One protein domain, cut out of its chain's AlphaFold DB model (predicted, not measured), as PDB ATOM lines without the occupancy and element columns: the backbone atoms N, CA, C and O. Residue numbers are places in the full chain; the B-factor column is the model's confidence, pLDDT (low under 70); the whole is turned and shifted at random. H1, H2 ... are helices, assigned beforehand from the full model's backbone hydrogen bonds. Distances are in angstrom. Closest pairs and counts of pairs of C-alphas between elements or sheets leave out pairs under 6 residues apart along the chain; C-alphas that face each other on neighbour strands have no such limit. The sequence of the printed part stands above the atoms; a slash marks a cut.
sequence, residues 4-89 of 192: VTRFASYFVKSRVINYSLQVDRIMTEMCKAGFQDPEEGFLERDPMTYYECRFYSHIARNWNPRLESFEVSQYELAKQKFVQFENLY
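This is residues 4 to 89 of the 192 residues of an uncharacterized protein of Paramecium tetraurelia (UniProt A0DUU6). Helix H5 runs along one side of an elongated, all-helix body, with H4 crossing it and the last part of H1 packed on both of them, while the short H2 continues from H1 after a tight turn and lies side by side with the last half of H5. The small H3 sits toward one end near H2 and H4, and the links H2 to H3 and H4 to H5 reach the two opposite ends of the long axis. The printed part has 86 residues with five named helices, H1 to H5 in order along the chain, and no named strand. The packing is mostly crossed: of four touching pairs, one is at a shallow tilt. The whole is compact by its radius of gyration of the C-alphas, 13.8 A, yet elongated in outline, with spans of 42 by 22 by 18 A.

H5, residues 72 to 89, is the longest helix and the hub, touching three other helices. H4, residues 47 to 62, touches residues 79 to 86 of H5 alone; the closest C-alphas are those of Ser 57 and Phe 82, 4.9 A apart. Their lines stand at a steep tilt of 67 degrees, only just short of about perpendicular, and they run opposite ways. H1, residues 4 to 20, touches H5 with residues 13 to 20 alone, and the closest C-alphas, of Ser 20 and Ala 78, are 5.0 A apart. These two run the same way at a steep tilt of 58 degrees. H1 also touches H4, with residues 15 to 20 alone; the C-alphas of Val 16 and Tyr 56 are closest, at 5.6 A, and the helices run opposite ways at a steep tilt of 62 degrees. H2, residues 23 to 30, touches residues 81 to 89 of H5 alone, with the C-alphas of Met 27 and Phe 85 closest at 6.3 A. H2 and H5 run the same way at a shallow tilt of 10 degrees. H1 and H2 meet only through their link. H2 and H4 are close but not clearly touching, with the C-alphas of Val 23 and Cys 53 closest at 6.9 A. H3, residues 40 to 45, touches no helix: it is near H4, where the closest C-alphas, of Phe 42 and Tyr 50, are 6.6 A apart, and near H2, where those of Glu 29 and Gly 41 are 7.9 A apart. H3 is apart from H1 and from H5. In H1, H2, H3, H4 and H5 every O i to N i+4 pair is within hydrogen-bond range.

H5 measures 25.4 A from its first C-alpha, Val 72 at (42.104, -27.613, -10.332), to its last, Tyr 89 at (36.159, -40.181, -31.601). H4, from Pro 47 to Asn 62, measures 23.3 A. H1 measures 24.4 A and begins with C-alpha 4 at (22.045, -19.632, -9.377). H2 spans 10.3 A from Val 23 to Met 30, and H3 spans 8.9 A from Glu 40 to Arg 45.

The two C-alphas farthest apart are those of Gln 36, between H2 and H3, and Ser 69, between H4 and H5, at 44.2 A. The first and last printed C-alphas, of Val 4 and Tyr 89, are 33.4 A apart. The links H1 to H2 and H3 to H4 are tight, with two residues and one residue; H2 to H3 and H4 to H5 are short, with nine residues each. No link is long, and the printed part has no cut. The mean pLDDT of the printed part is 89.0; no printed residue is under 70, and H3 has a mean of 79.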
ATOM      1  N   VAL A   4      22.436 -18.768  -8.254       78.62
ATOM      2  CA  VAL A   4      22.045 -19.632  -9.377       78.62
ATOM      3  C   VAL A   4      23.220 -19.872 -10.332       78.62
ATOM      4  O   VAL A   4      23.494 -21.011 -10.696       78.62
ATOM      5  N   THR A   5      23.981 -18.828 -10.679       78.00
ATOM      6  CA  THR A   5      25.164 -18.962 -11.546       78.00
ATOM      7  C   THR A   5      26.272 -19.794 -10.894       78.00
ATOM      8  O   THR A   5      26.939 -20.571 -11.574       78.00
ATOM      9  N   ARG A   6      26.471 -19.664  -9.575       76.88
ATOM     10  CA  ARG A   6      27.453 -20.477  -8.837       76.88
ATOM     11  C   ARG A   6      27.056 -21.951  -8.796       76.88
ATOM     12  O   ARG A   6      27.899 -22.796  -9.074       76.88
ATOM     13  N   PHE A   7      25.787 -22.248  -8.515       81.62
ATOM     14  CA  PHE A   7      25.269 -23.619  -8.523       81.62
ATOM     15  C   PHE A   7      25.383 -24.267  -9.900       81.62
ATOM     16  O   PHE A   7      25.894 -25.380  -9.999       81.62
ATOM     17  N   ALA A   8      24.982 -23.562 -10.959       81.50
ATOM     18  CA  ALA A   8      25.110 -24.062 -12.326       81.50
ATOM     19  C   ALA A   8      26.575 -24.368 -12.679       81.50
ATOM     20  O   ALA A   8      26.874 -25.432 -13.215       81.50
ATOM     21  N   SER A   9      27.508 -23.483 -12.313       85.06
ATOM     22  CA  SER A   9      28.936 -23.724 -12.538       85.06
ATOM     23  C   SER A   9      29.450 -24.933 -11.748       85.06
ATOM     24  O   SER A   9      30.149 -25.771 -12.308       85.06
ATOM     25  N   TYR A  10      29.087 -25.071 -10.472       86.38
ATOM     26  CA  TYR A  10      29.505 -26.221  -9.668       86.38
ATOM     27  C   TYR A  10      28.951 -27.543 -10.213       86.38
ATOM     28  O   TYR A  10      29.680 -28.527 -10.316       86.38
ATOM     29  N   PHE A  11      27.683 -27.544 -10.630       89.94
ATOM     30  CA  PHE A  11      27.038 -28.699 -11.247       89.94
ATOM     31  C   PHE A  11      27.756 -29.136 -12.528       89.94
ATOM     32  O   PHE A  11      28.109 -30.301 -12.669       89.94
ATOM     33  N   VAL A  12      28.037 -28.213 -13.450       90.50
ATOM     34  CA  VAL A  12      28.716 -28.575 -14.703       90.50
ATOM     35  C   VAL A  12      30.143 -29.069 -14.436       90.50
ATOM     36  O   VAL A  12      30.553 -30.070 -15.019       90.50
ATOM     37  N   LYS A  13      30.887 -28.437 -13.513       91.62
ATOM     38  CA  LYS A  13      32.227 -28.905 -13.114       91.62
ATOM     39  C   LYS A  13      32.201 -30.338 -12.583       91.62
ATOM     40  O   LYS A  13      33.012 -31.158 -13.008       91.62
ATOM     41  N   SER A  14      31.265 -30.650 -11.686       91.12
ATOM     42  CA  SER A  14      31.168 -31.986 -11.095       91.12
ATOM     43  C   SER A  14      30.775 -33.044 -12.125       91.12
ATOM     44  O   SER A  14      31.303 -34.153 -12.077       91.12
ATOM     45  N   ARG A  15      29.920 -32.705 -13.099       94.00
ATOM     46  CA  ARG A  15      29.572 -33.609 -14.206       94.00
ATOM     47  C   ARG A  15      30.769 -33.879 -15.117       94.00
ATOM     48  O   ARG A  15      31.029 -35.042 -15.402       94.00
ATOM     49  N   VAL A  16      31.543 -32.852 -15.483       93.69
ATOM     50  CA  VAL A  16      32.798 -33.020 -16.245       93.69
ATOM     51  C   VAL A  16      33.745 -33.975 -15.509       93.69
ATOM     52  O   VAL A  16      34.191 -34.966 -16.080       93.69
ATOM     53  N   ILE A  17      33.993 -33.752 -14.218       92.69
ATOM     54  CA  ILE A  17      34.878 -34.631 -13.440       92.69
ATOM     55  C   ILE A  17      34.324 -36.062 -13.386       92.69
ATOM     56  O   ILE A  17      35.053 -37.008 -13.675       92.69
ATOM     57  N   ASN A  18      33.041 -36.235 -13.069       94.12
ATOM     58  CA  ASN A  18      32.436 -37.557 -12.896       94.12
ATOM     59  C   ASN A  18      32.443 -38.377 -14.197       94.12
ATOM     60  O   ASN A  18      32.932 -39.506 -14.209       94.12
ATOM     61  N   TYR A  19      31.996 -37.801 -15.316       94.75
ATOM     62  CA  TYR A  19      31.980 -38.525 -16.591       94.75
ATOM     63  C   TYR A  19      33.380 -38.808 -17.135       94.75
ATOM     64  O   TYR A  19      33.575 -39.838 -17.778       94.75
ATOM     65  N   SER A  20      34.386 -37.994 -16.798       94.94
ATOM     66  CA  SER A  20      35.775 -38.297 -17.168       94.94
ATOM     67  C   SER A  20      36.294 -39.621 -16.586       94.94
ATOM     68  O   SER A  20      37.236 -40.207 -17.118       94.94
ATOM     69  N   LEU A  21      35.669 -40.139 -15.522       94.00
ATOM     70  CA  LEU A  21      36.006 -41.443 -14.948       94.00
ATOM     71  C   LEU A  21      35.538 -42.612 -15.828       94.00
ATOM     72  O   LEU A  21      36.090 -43.704 -15.723       94.00
ATOM     73  N   GLN A  22      34.548 -42.391 -16.696       92.50
ATOM     74  CA  GLN A  22      34.019 -43.402 -17.621       92.50
ATOM     75  C   GLN A  22      34.721 -43.382 -18.986       92.50
ATOM     76  O   GLN A  22      34.627 -44.349 -19.741       92.50
ATOM     77  N   VAL A  23      35.446 -42.300 -19.294       93.44
ATOM     78  CA  VAL A  23      36.052 -42.052 -20.609       93.44
ATOM     79  C   VAL A  23      36.976 -43.184 -21.059       93.44
ATOM     80  O   VAL A  23      36.835 -43.655 -22.181       93.44
ATOM     81  N   ASP A  24      37.863 -43.685 -20.198       92.12
ATOM     82  CA  ASP A  24      38.836 -44.724 -20.587       92.12
ATOM     83  C   ASP A  24      38.151 -46.032 -21.006       92.12
ATOM     84  O   ASP A  24      38.540 -46.679 -21.984       92.12
ATOM     85  N   ARG A  25      37.080 -46.399 -20.295       90.69
ATOM     86  CA  ARG A  25      36.253 -47.559 -20.637       90.69
ATOM     87  C   ARG A  25      35.571 -47.351 -21.987       90.69
ATOM     88  O   ARG A  25      35.587 -48.261 -22.808       90.69
ATOM     89  N   ILE A  26      34.996 -46.172 -22.219       91.31
ATOM     90  CA  ILE A  26      34.324 -45.855 -23.484       91.31
ATOM     91  C   ILE A  26      35.322 -45.883 -24.640       91.31
ATOM     92  O   ILE A  26      35.076 -46.570 -25.623       91.31
ATOM     93  N   MET A  27      36.479 -45.228 -24.506       91.62
ATOM     94  CA  MET A  27      37.536 -45.256 -25.523       91.62
ATOM     95  C   MET A  27      37.974 -46.688 -25.847       91.62
ATOM     96  O   MET A  27      38.147 -47.036 -27.010       91.62
ATOM     97  N   THR A  28      38.096 -47.546 -24.831       89.94
ATOM     98  CA  THR A  28      38.440 -48.961 -25.027       89.94
ATOM     99  C   THR A  28      37.390 -49.703 -25.851       89.94
ATOM    100  O   THR A  28      37.746 -50.492 -26.722       89.94
ATOM    101  N   GLU A  29      36.105 -49.468 -25.595       88.38
ATOM    102  CA  GLU A  29      35.026 -50.078 -26.377       88.38
ATOM    103  C   GLU A  29      34.967 -49.501 -27.803       88.38
ATOM    104  O   GLU A  29      34.765 -50.252 -28.753       88.38
ATOM    105  N   MET A  30      35.258 -48.209 -27.988       89.69
ATOM    106  CA  MET A  30      35.339 -47.581 -29.313       89.69
ATOM    107  C   MET A  30      36.451 -48.211 -30.158       89.69
ATOM    108  O   MET A  30      36.255 -48.514 -31.330       89.69
ATOM    109  N   CYS A  31      37.599 -48.509 -29.544       88.19
ATOM    110  CA  CYS A  31      38.699 -49.226 -30.193       88.19
ATOM    111  C   CYS A  31      38.358 -50.673 -30.592       88.19
ATOM    112  O   CYS A  31      39.165 -51.295 -31.280       88.19
ATOM    113  N   LYS A  32      37.213 -51.223 -30.171       87.38
ATOM    114  CA  LYS A  32      36.732 -52.561 -30.560       87.38
ATOM    115  C   LYS A  32      35.568 -52.509 -31.551       87.38
ATOM    116  O   LYS A  32      35.338 -53.493 -32.243       87.38
ATOM    117  N   ALA A  33      34.828 -51.403 -31.595       87.56
ATOM    118  CA  ALA A  33      33.648 -51.249 -32.439       87.56
ATOM    119  C   ALA A  33      34.036 -51.140 -33.916       87.56
ATOM    120  O   ALA A  33      34.952 -50.380 -34.236       87.56
ATOM    121  N   GLY A  34      33.358 -51.887 -34.793       89.62
ATOM    122  CA  GLY A  34      33.606 -51.895 -36.240       89.62
ATOM    123  C   GLY A  34      33.480 -50.506 -36.870       89.62
ATOM    124  O   GLY A  34      32.698 -49.676 -36.409       89.62
ATOM    125  N   PHE A  35      34.230 -50.235 -37.936       93.44
ATOM    126  CA  PHE A  35      34.223 -48.921 -38.586       93.44
ATOM    127  C   PHE A  35      32.916 -48.642 -39.327       93.44
ATOM    128  O   PHE A  35      32.537 -47.485 -39.477       93.44
ATOM    129  N   GLN A  36      32.190 -49.672 -39.765       90.12
ATOM    130  CA  GLN A  36      30.893 -49.480 -40.424       90.12
ATOM    131  C   GLN A  36      29.851 -48.889 -39.482       90.12
ATOM    132  O   GLN A  36      29.140 -47.980 -39.899       90.12
ATOM    133  N   ASP A  37      29.838 -49.331 -38.223       89.19
ATOM    134  CA  ASP A  37      28.864 -48.931 -37.210       89.19
ATOM    135  C   ASP A  37      29.556 -48.732 -35.844       89.19
ATOM    136  O   ASP A  37      29.387 -49.518 -34.909       89.19
ATOM    137  N   PRO A  38      30.358 -47.659 -35.688       88.56
ATOM    138  CA  PRO A  38      31.228 -47.478 -34.522       88.56
ATOM    139  C   PRO A  38      30.470 -47.203 -33.214       88.56
ATOM    140  O   PRO A  38      31.057 -47.273 -32.133       88.56
ATOM    141  N   GLU A  39      29.177 -46.873 -33.293       86.38
ATOM    142  CA  GLU A  39      28.329 -46.575 -32.133       86.38
ATOM    143  C   GLU A  39      27.416 -47.746 -31.719       86.38
ATOM    144  O   GLU A  39      26.839 -47.696 -30.634       86.38
ATOM    145  N   GLU A  40      27.305 -48.814 -32.523       82.69
ATOM    146  CA  GLU A  40      26.318 -49.896 -32.337       82.69
ATOM    147  C   GLU A  40      26.368 -50.503 -30.926       82.69
ATOM    148  O   GLU A  40      25.375 -50.505 -30.198       82.69
ATOM    149  N   GLY A  41      27.560 -50.901 -30.469       78.62
ATOM    150  CA  GLY A  41      27.730 -51.499 -29.142       78.62
ATOM    151  C   GLY A  41      27.391 -50.564 -27.971       78.62
ATOM    152  O   GLY A  41      27.041 -51.037 -26.886       78.62
ATOM    153  N   PHE A  42      27.464 -49.243 -28.169       83.56
ATOM    154  CA  PHE A  42      27.076 -48.257 -27.156       83.56
ATOM    155  C   PHE A  42      25.569 -48.047 -27.125       83.56
ATOM    156  O   PHE A  42      24.998 -47.971 -26.036       83.56
ATOM    157  N   LEU A  43      24.933 -48.000 -28.299       75.31
ATOM    158  CA  LEU A  43      23.485 -47.859 -28.441       75.31
ATOM    159  C   LEU A  43      22.731 -48.994 -27.745       75.31
ATOM    160  O   LEU A  43      21.690 -48.757 -27.135       75.31
ATOM    161  N   GLU A  44      23.282 -50.206 -27.786       77.06
ATOM    162  CA  GLU A  44      22.658 -51.387 -27.191       77.06
ATOM    163  C   GLU A  44      22.867 -51.509 -25.676       77.06
ATOM    164  O   GLU A  44      21.986 -52.005 -24.970       77.06
ATOM    165  N   ARG A  45      24.034 -51.101 -25.157       79.19
ATOM    166  CA  ARG A  45      24.446 -51.431 -23.778       79.19
ATOM    167  C   ARG A  45      24.329 -50.278 -22.792       79.19
ATOM    168  O   ARG A  45      23.901 -50.495 -21.662       79.19
ATOM    169  N   ASP A  46      24.774 -49.086 -23.178       81.81
ATOM    170  CA  ASP A  46      24.814 -47.918 -22.291       81.81
ATOM    171  C   ASP A  46      24.824 -46.604 -23.099       81.81
ATOM    172  O   ASP A  46      25.817 -45.862 -23.103       81.81
ATOM    173  N   PRO A  47      23.719 -46.301 -23.809       85.25
ATOM    174  CA  PRO A  47      23.649 -45.125 -24.671       85.25
ATOM    175  C   PRO A  47      23.769 -43.829 -23.864       85.25
ATOM    176  O   PRO A  47      24.396 -42.868 -24.304       85.25
ATOM    177  N   MET A  48      23.206 -43.803 -22.653       89.94
ATOM    178  CA  MET A  48      23.168 -42.601 -21.824       89.94
ATOM    179  C   MET A  48      24.571 -42.152 -21.416       89.94
ATOM    180  O   MET A  48      24.910 -40.978 -21.567       89.94
ATOM    181  N   THR A  49      25.408 -43.069 -20.922       89.88
ATOM    182  CA  THR A  49      26.761 -42.715 -20.473       89.88
ATOM    183  C   THR A  49      27.636 -42.273 -21.641       89.88
ATOM    184  O   THR A  49      28.398 -41.314 -21.500       89.88
ATOM    185  N   TYR A  50      27.493 -42.913 -22.805       90.62
ATOM    186  CA  TYR A  50      28.187 -42.515 -24.029       90.62
ATOM    187  C   TYR A  50      27.818 -41.087 -24.461       90.62
ATOM    188  O   TYR A  50      28.703 -40.241 -24.623       90.62
ATOM    189  N   TYR A  51      26.521 -40.782 -24.569       91.50
ATOM    190  CA  TYR A  51      26.060 -39.456 -24.989       91.50
ATOM    191  C   TYR A  51      26.369 -38.357 -23.972       91.50
ATOM    192  O   TYR A  51      26.723 -37.246 -24.363       91.50
ATOM    193  N   GLU A  52      26.309 -38.649 -22.674       93.88
ATOM    194  CA  GLU A  52      26.718 -37.688 -21.644       93.88
ATOM    195  C   GLU A  52      28.230 -37.420 -21.711       93.88
ATOM    196  O   GLU A  52      28.650 -36.267 -21.621       93.88
ATOM    197  N   CYS A  53      29.068 -38.435 -21.961       92.94
ATOM    198  CA  CYS A  53      30.505 -38.217 -22.169       92.94
ATOM    199  C   CYS A  53      30.780 -37.341 -23.395       92.94
ATOM    200  O   CYS A  53      31.590 -36.421 -23.299       92.94
ATOM    201  N   ARG A  54      30.063 -37.563 -24.503       92.31
ATOM    202  CA  ARG A  54      30.098 -36.713 -25.708       92.31
ATOM    203  C   ARG A  54      29.651 -35.278 -25.442       92.31
ATOM    204  O   ARG A  54      30.218 -34.326 -25.966       92.31
ATOM    205  N   PHE A  55      28.623 -35.097 -24.627       94.25
ATOM    206  CA  PHE A  55      28.134 -33.769 -24.289       94.25
ATOM    207  C   PHE A  55      29.129 -33.010 -23.397       94.25
ATOM    208  O   PHE A  55      29.494 -31.866 -23.688       94.25
ATOM    209  N   TYR A  56      29.616 -33.641 -22.325       94.62
ATOM    210  CA  TYR A  56      30.541 -32.988 -21.397       94.62
ATOM    211  C   TYR A  56      31.957 -32.836 -21.952       94.62
ATOM    212  O   TYR A  56      32.642 -31.899 -21.536       94.62
ATOM    213  N   SER A  57      32.390 -33.656 -22.914       94.00
ATOM    214  CA  SER A  57      33.653 -33.437 -23.628       94.00
ATOM    215  C   SER A  57      33.625 -32.129 -24.425       94.00
ATOM    216  O   SER A  57      34.551 -31.317 -24.329       94.00
ATOM    217  N   HIS A  58      32.524 -31.856 -25.133       91.44
ATOM    218  CA  HIS A  58      32.311 -30.591 -25.836       91.44
ATOM    219  C   HIS A  58      32.264 -29.397 -24.878       91.44
ATOM    220  O   HIS A  58      32.827 -28.340 -25.179       91.44
ATOM    221  N   ILE A  59      31.644 -29.553 -23.705       90.38
ATOM    222  CA  ILE A  59      31.674 -28.515 -22.668       90.38
ATOM    223  C   ILE A  59      33.108 -28.282 -22.185       90.38
ATOM    224  O   ILE A  59      33.557 -27.139 -22.175       90.38
ATOM    225  N   ALA A  60      33.845 -29.334 -21.818       89.00
ATOM    226  CA  ALA A  60      35.199 -29.228 -21.270       89.00
ATOM    227  C   ALA A  60      36.198 -28.572 -22.242       89.00
ATOM    228  O   ALA A  60      37.138 -27.901 -21.810       89.00
ATOM    229  N   ARG A  61      35.986 -28.727 -23.555       84.94
ATOM    230  CA  ARG A  61      36.798 -28.079 -24.595       84.94
ATOM    231  C   ARG A  61      36.568 -26.569 -24.671       84.94
ATOM    232  O   ARG A  61      37.522 -25.815 -24.844       84.94
ATOM    233  N   ASN A  62      35.313 -26.141 -24.564       84.06
ATOM    234  CA  ASN A  62      34.902 -24.768 -24.869       84.06
ATOM    235  C   ASN A  62      34.730 -23.892 -23.624       84.06
ATOM    236  O   ASN A  62      34.711 -22.665 -23.718       84.06
ATOM    237  N   TRP A  63      34.584 -24.506 -22.454       84.50
ATOM    238  CA  TRP A  63      34.296 -23.806 -21.217       84.50
ATOM    239  C   TRP A  63      35.541 -23.680 -20.342       84.50
ATOM    240  O   TRP A  63      36.213 -24.664 -20.045       84.50
ATOM    241  N   ASN A  64      35.827 -22.455 -19.895       83.69
ATOM    242  CA  ASN A  64      36.913 -22.174 -18.961       83.69
ATOM    243  C   ASN A  64      36.337 -21.658 -17.629       83.69
ATOM    244  O   ASN A  64      36.160 -20.446 -17.460       83.69
ATOM    245  N   PRO A  65      35.938 -22.557 -16.710       85.62
ATOM    246  CA  PRO A  65      35.309 -22.157 -15.460       85.62
ATOM    247  C   PRO A  65      36.301 -21.533 -14.481       85.62
ATOM    248  O   PRO A  65      37.501 -21.797 -14.507       85.62
ATOM    249  N   ARG A  66      35.776 -20.769 -13.519       84.94
ATOM    250  CA  ARG A  66      36.544 -20.427 -12.320       84.94
ATOM    251  C   ARG A  66      36.656 -21.672 -11.436       84.94
ATOM    252  O   ARG A  66      35.640 -22.200 -10.976       84.94
ATOM    253  N   LEU A  67      37.886 -22.107 -11.201       84.81
ATOM    254  CA  LEU A  67      38.210 -23.277 -10.390       84.81
ATOM    255  C   LEU A  67      38.661 -22.852  -8.994       84.81
ATOM    256  O   LEU A  67      39.347 -21.837  -8.837       84.81
ATOM    257  N   GLU A  68      38.266 -23.619  -7.982       85.00
ATOM    258  CA  GLU A  68      38.853 -23.516  -6.647       85.00
ATOM    259  C   GLU A  68      40.115 -24.379  -6.570       85.00
ATOM    260  O   GLU A  68      40.238 -25.370  -7.287       85.00
ATOM    261  N   SER A  69      41.073 -24.010  -5.715       84.06
ATOM    262  CA  SER A  69      42.413 -24.622  -5.692       84.06
ATOM    263  C   SER A  69      42.400 -26.144  -5.521       84.06
ATOM    264  O   SER A  69      43.239 -26.824  -6.105       84.06
ATOM    265  N   PHE A  70      41.436 -26.685  -4.772       85.25
ATOM    266  CA  PHE A  70      41.291 -28.127  -4.564       85.25
ATOM    267  C   PHE A  70      40.691 -28.873  -5.770       85.25
ATOM    268  O   PHE A  70      40.848 -30.087  -5.866       85.25
ATOM    269  N   GLU A  71      40.017 -28.175  -6.689       86.06
ATOM    270  CA  GLU A  71      39.361 -28.760  -7.871       86.06
ATOM    271  C   GLU A  71      40.263 -28.748  -9.108       86.06
ATOM    272  O   GLU A  71      40.029 -29.520 -10.038       86.06
ATOM    273  N   VAL A  72      41.277 -27.870  -9.138       88.62
ATOM    274  CA  VAL A  72      42.104 -27.613 -10.332       88.62
ATOM    275  C   VAL A  72      42.678 -28.903 -10.906       88.62
ATOM    276  O   VAL A  72      42.517 -29.169 -12.091       88.62
ATOM    277  N   SER A  73      43.307 -29.738 -10.076       91.88
ATOM    278  CA  SER A  73      43.971 -30.958 -10.551       91.88
ATOM    279  C   SER A  73      42.991 -31.973 -11.143       91.88
ATOM    280  O   SER A  73      43.262 -32.551 -12.193       91.88
ATOM    281  N   GLN A  74      41.839 -32.170 -10.496       91.75
ATOM    282  CA  GLN A  74      40.813 -33.104 -10.960       91.75
ATOM    283  C   GLN A  74      40.167 -32.619 -12.257       91.75
ATOM    284  O   GLN A  74      39.942 -33.413 -13.167       91.75
ATOM    285  N   TYR A  75      39.894 -31.318 -12.351       92.06
ATOM    286  CA  TYR A  75      39.279 -30.735 -13.536       92.06
ATOM    287  C   TYR A  75      40.229 -30.740 -14.738       92.06
ATOM    288  O   TYR A  75      39.812 -31.100 -15.836       92.06
ATOM    289  N   GLU A  76      41.508 -30.409 -14.545       91.94
ATOM    290  CA  GLU A  76      42.504 -30.466 -15.623       91.94
ATOM    291  C   GLU A  76      42.735 -31.901 -16.112       91.94
ATOM    292  O   GLU A  76      42.779 -32.138 -17.320       91.94
ATOM    293  N   LEU A  77      42.784 -32.885 -15.204       93.75
ATOM    294  CA  LEU A  77      42.847 -34.297 -15.590       93.75
ATOM    295  C   LEU A  77      41.606 -34.715 -16.392       93.75
ATOM    296  O   LEU A  77      41.726 -35.349 -17.439       93.75
ATOM    297  N   ALA A  78      40.414 -34.335 -15.924       94.56
ATOM    298  CA  ALA A  78      39.161 -34.620 -16.617       94.56
ATOM    299  C   ALA A  78      39.147 -34.017 -18.029       94.56
ATOM    300  O   ALA A  78      38.775 -34.683 -18.995       94.56
ATOM    301  N   LYS A  79      39.617 -32.774 -18.163       93.69
ATOM    302  CA  LYS A  79      39.738 -32.077 -19.444       93.69
ATOM    303  C   LYS A  79      40.702 -32.789 -20.388       93.69
ATOM    304  O   LYS A  79      40.362 -32.980 -21.552       93.69
ATOM    305  N   GLN A  80      41.862 -33.229 -19.904       93.62
ATOM    306  CA  GLN A  80      42.817 -33.997 -20.711       93.62
ATOM    307  C   GLN A  80      42.211 -35.306 -21.228       93.62
ATOM    308  O   GLN A  80      42.329 -35.594 -22.419       93.62
ATOM    309  N   LYS A  81      41.507 -36.059 -20.372       95.75
ATOM    310  CA  LYS A  81      40.806 -37.284 -20.790       95.75
ATOM    311  C   LYS A  81      39.768 -37.010 -21.872       95.75
ATOM    312  O   LYS A  81      39.719 -37.720 -22.871       95.75
ATOM    313  N   PHE A  82      38.975 -35.952 -21.720       95.50
ATOM    314  CA  PHE A  82      37.999 -35.584 -22.744       95.50
ATOM    315  C   PHE A  82      38.637 -35.141 -24.059       95.50
ATOM    316  O   PHE A  82      38.100 -35.455 -25.114       95.50
ATOM    317  N   VAL A  83      39.789 -34.467 -24.029       92.56
ATOM    318  CA  VAL A  83      40.532 -34.144 -25.257       92.56
ATOM    319  C   VAL A  83      40.988 -35.421 -25.969       92.56
ATOM    320  O   VAL A  83      40.818 -35.532 -27.180       92.56
ATOM    321  N   GLN A  84      41.525 -36.398 -25.236       93.44
ATOM    322  CA  GLN A  84      41.924 -37.689 -25.812       93.44
ATOM    323  C   GLN A  84      40.730 -38.433 -26.419       93.44
ATOM    324  O   GLN A  84      40.815 -38.912 -27.549       93.44
ATOM    325  N   PHE A  85      39.609 -38.460 -25.702       94.88
ATOM    326  CA  PHE A  85      38.359 -39.046 -26.170       94.88
ATOM    327  C   PHE A  85      37.852 -38.406 -27.464       94.88
ATOM    328  O   PHE A  85      37.529 -39.120 -28.405       94.88
ATOM    329  N   GLU A  86      37.831 -37.076 -27.549       92.88
ATOM    330  CA  GLU A  86      37.384 -36.359 -28.749       92.88
ATOM    331  C   GLU A  86      38.297 -36.612 -29.952       92.88
ATOM    332  O   GLU A  86      37.813 -36.740 -31.077       92.88
ATOM    333  N   ASN A  87      39.608 -36.711 -29.722       92.19
ATOM    334  CA  ASN A  87      40.567 -37.042 -30.773       92.19
ATOM    335  C   ASN A  87      40.333 -38.462 -31.299       92.19
ATOM    336  O   ASN A  87      40.255 -38.657 -32.510       92.19
ATOM    337  N   LEU A  88      40.163 -39.439 -30.400       92.56
ATOM    338  CA  LEU A  88      39.855 -40.817 -30.783       92.56
ATOM    339  C   LEU A  88      38.502 -40.914 -31.497       92.56
ATOM    340  O   LEU A  88      38.392 -41.591 -32.515       92.56
ATOM    341  N   TYR A  89      37.481 -40.225 -30.986       92.25
ATOM    342  CA  TYR A  89      36.159 -40.181 -31.601       92.25
ATOM    343  C   TYR A  89      36.215 -39.627 -33.022       92.25
ATOM    344  O   TYR A  89      35.661 -40.226 -33.939       92.25
TER     345      TYR A  89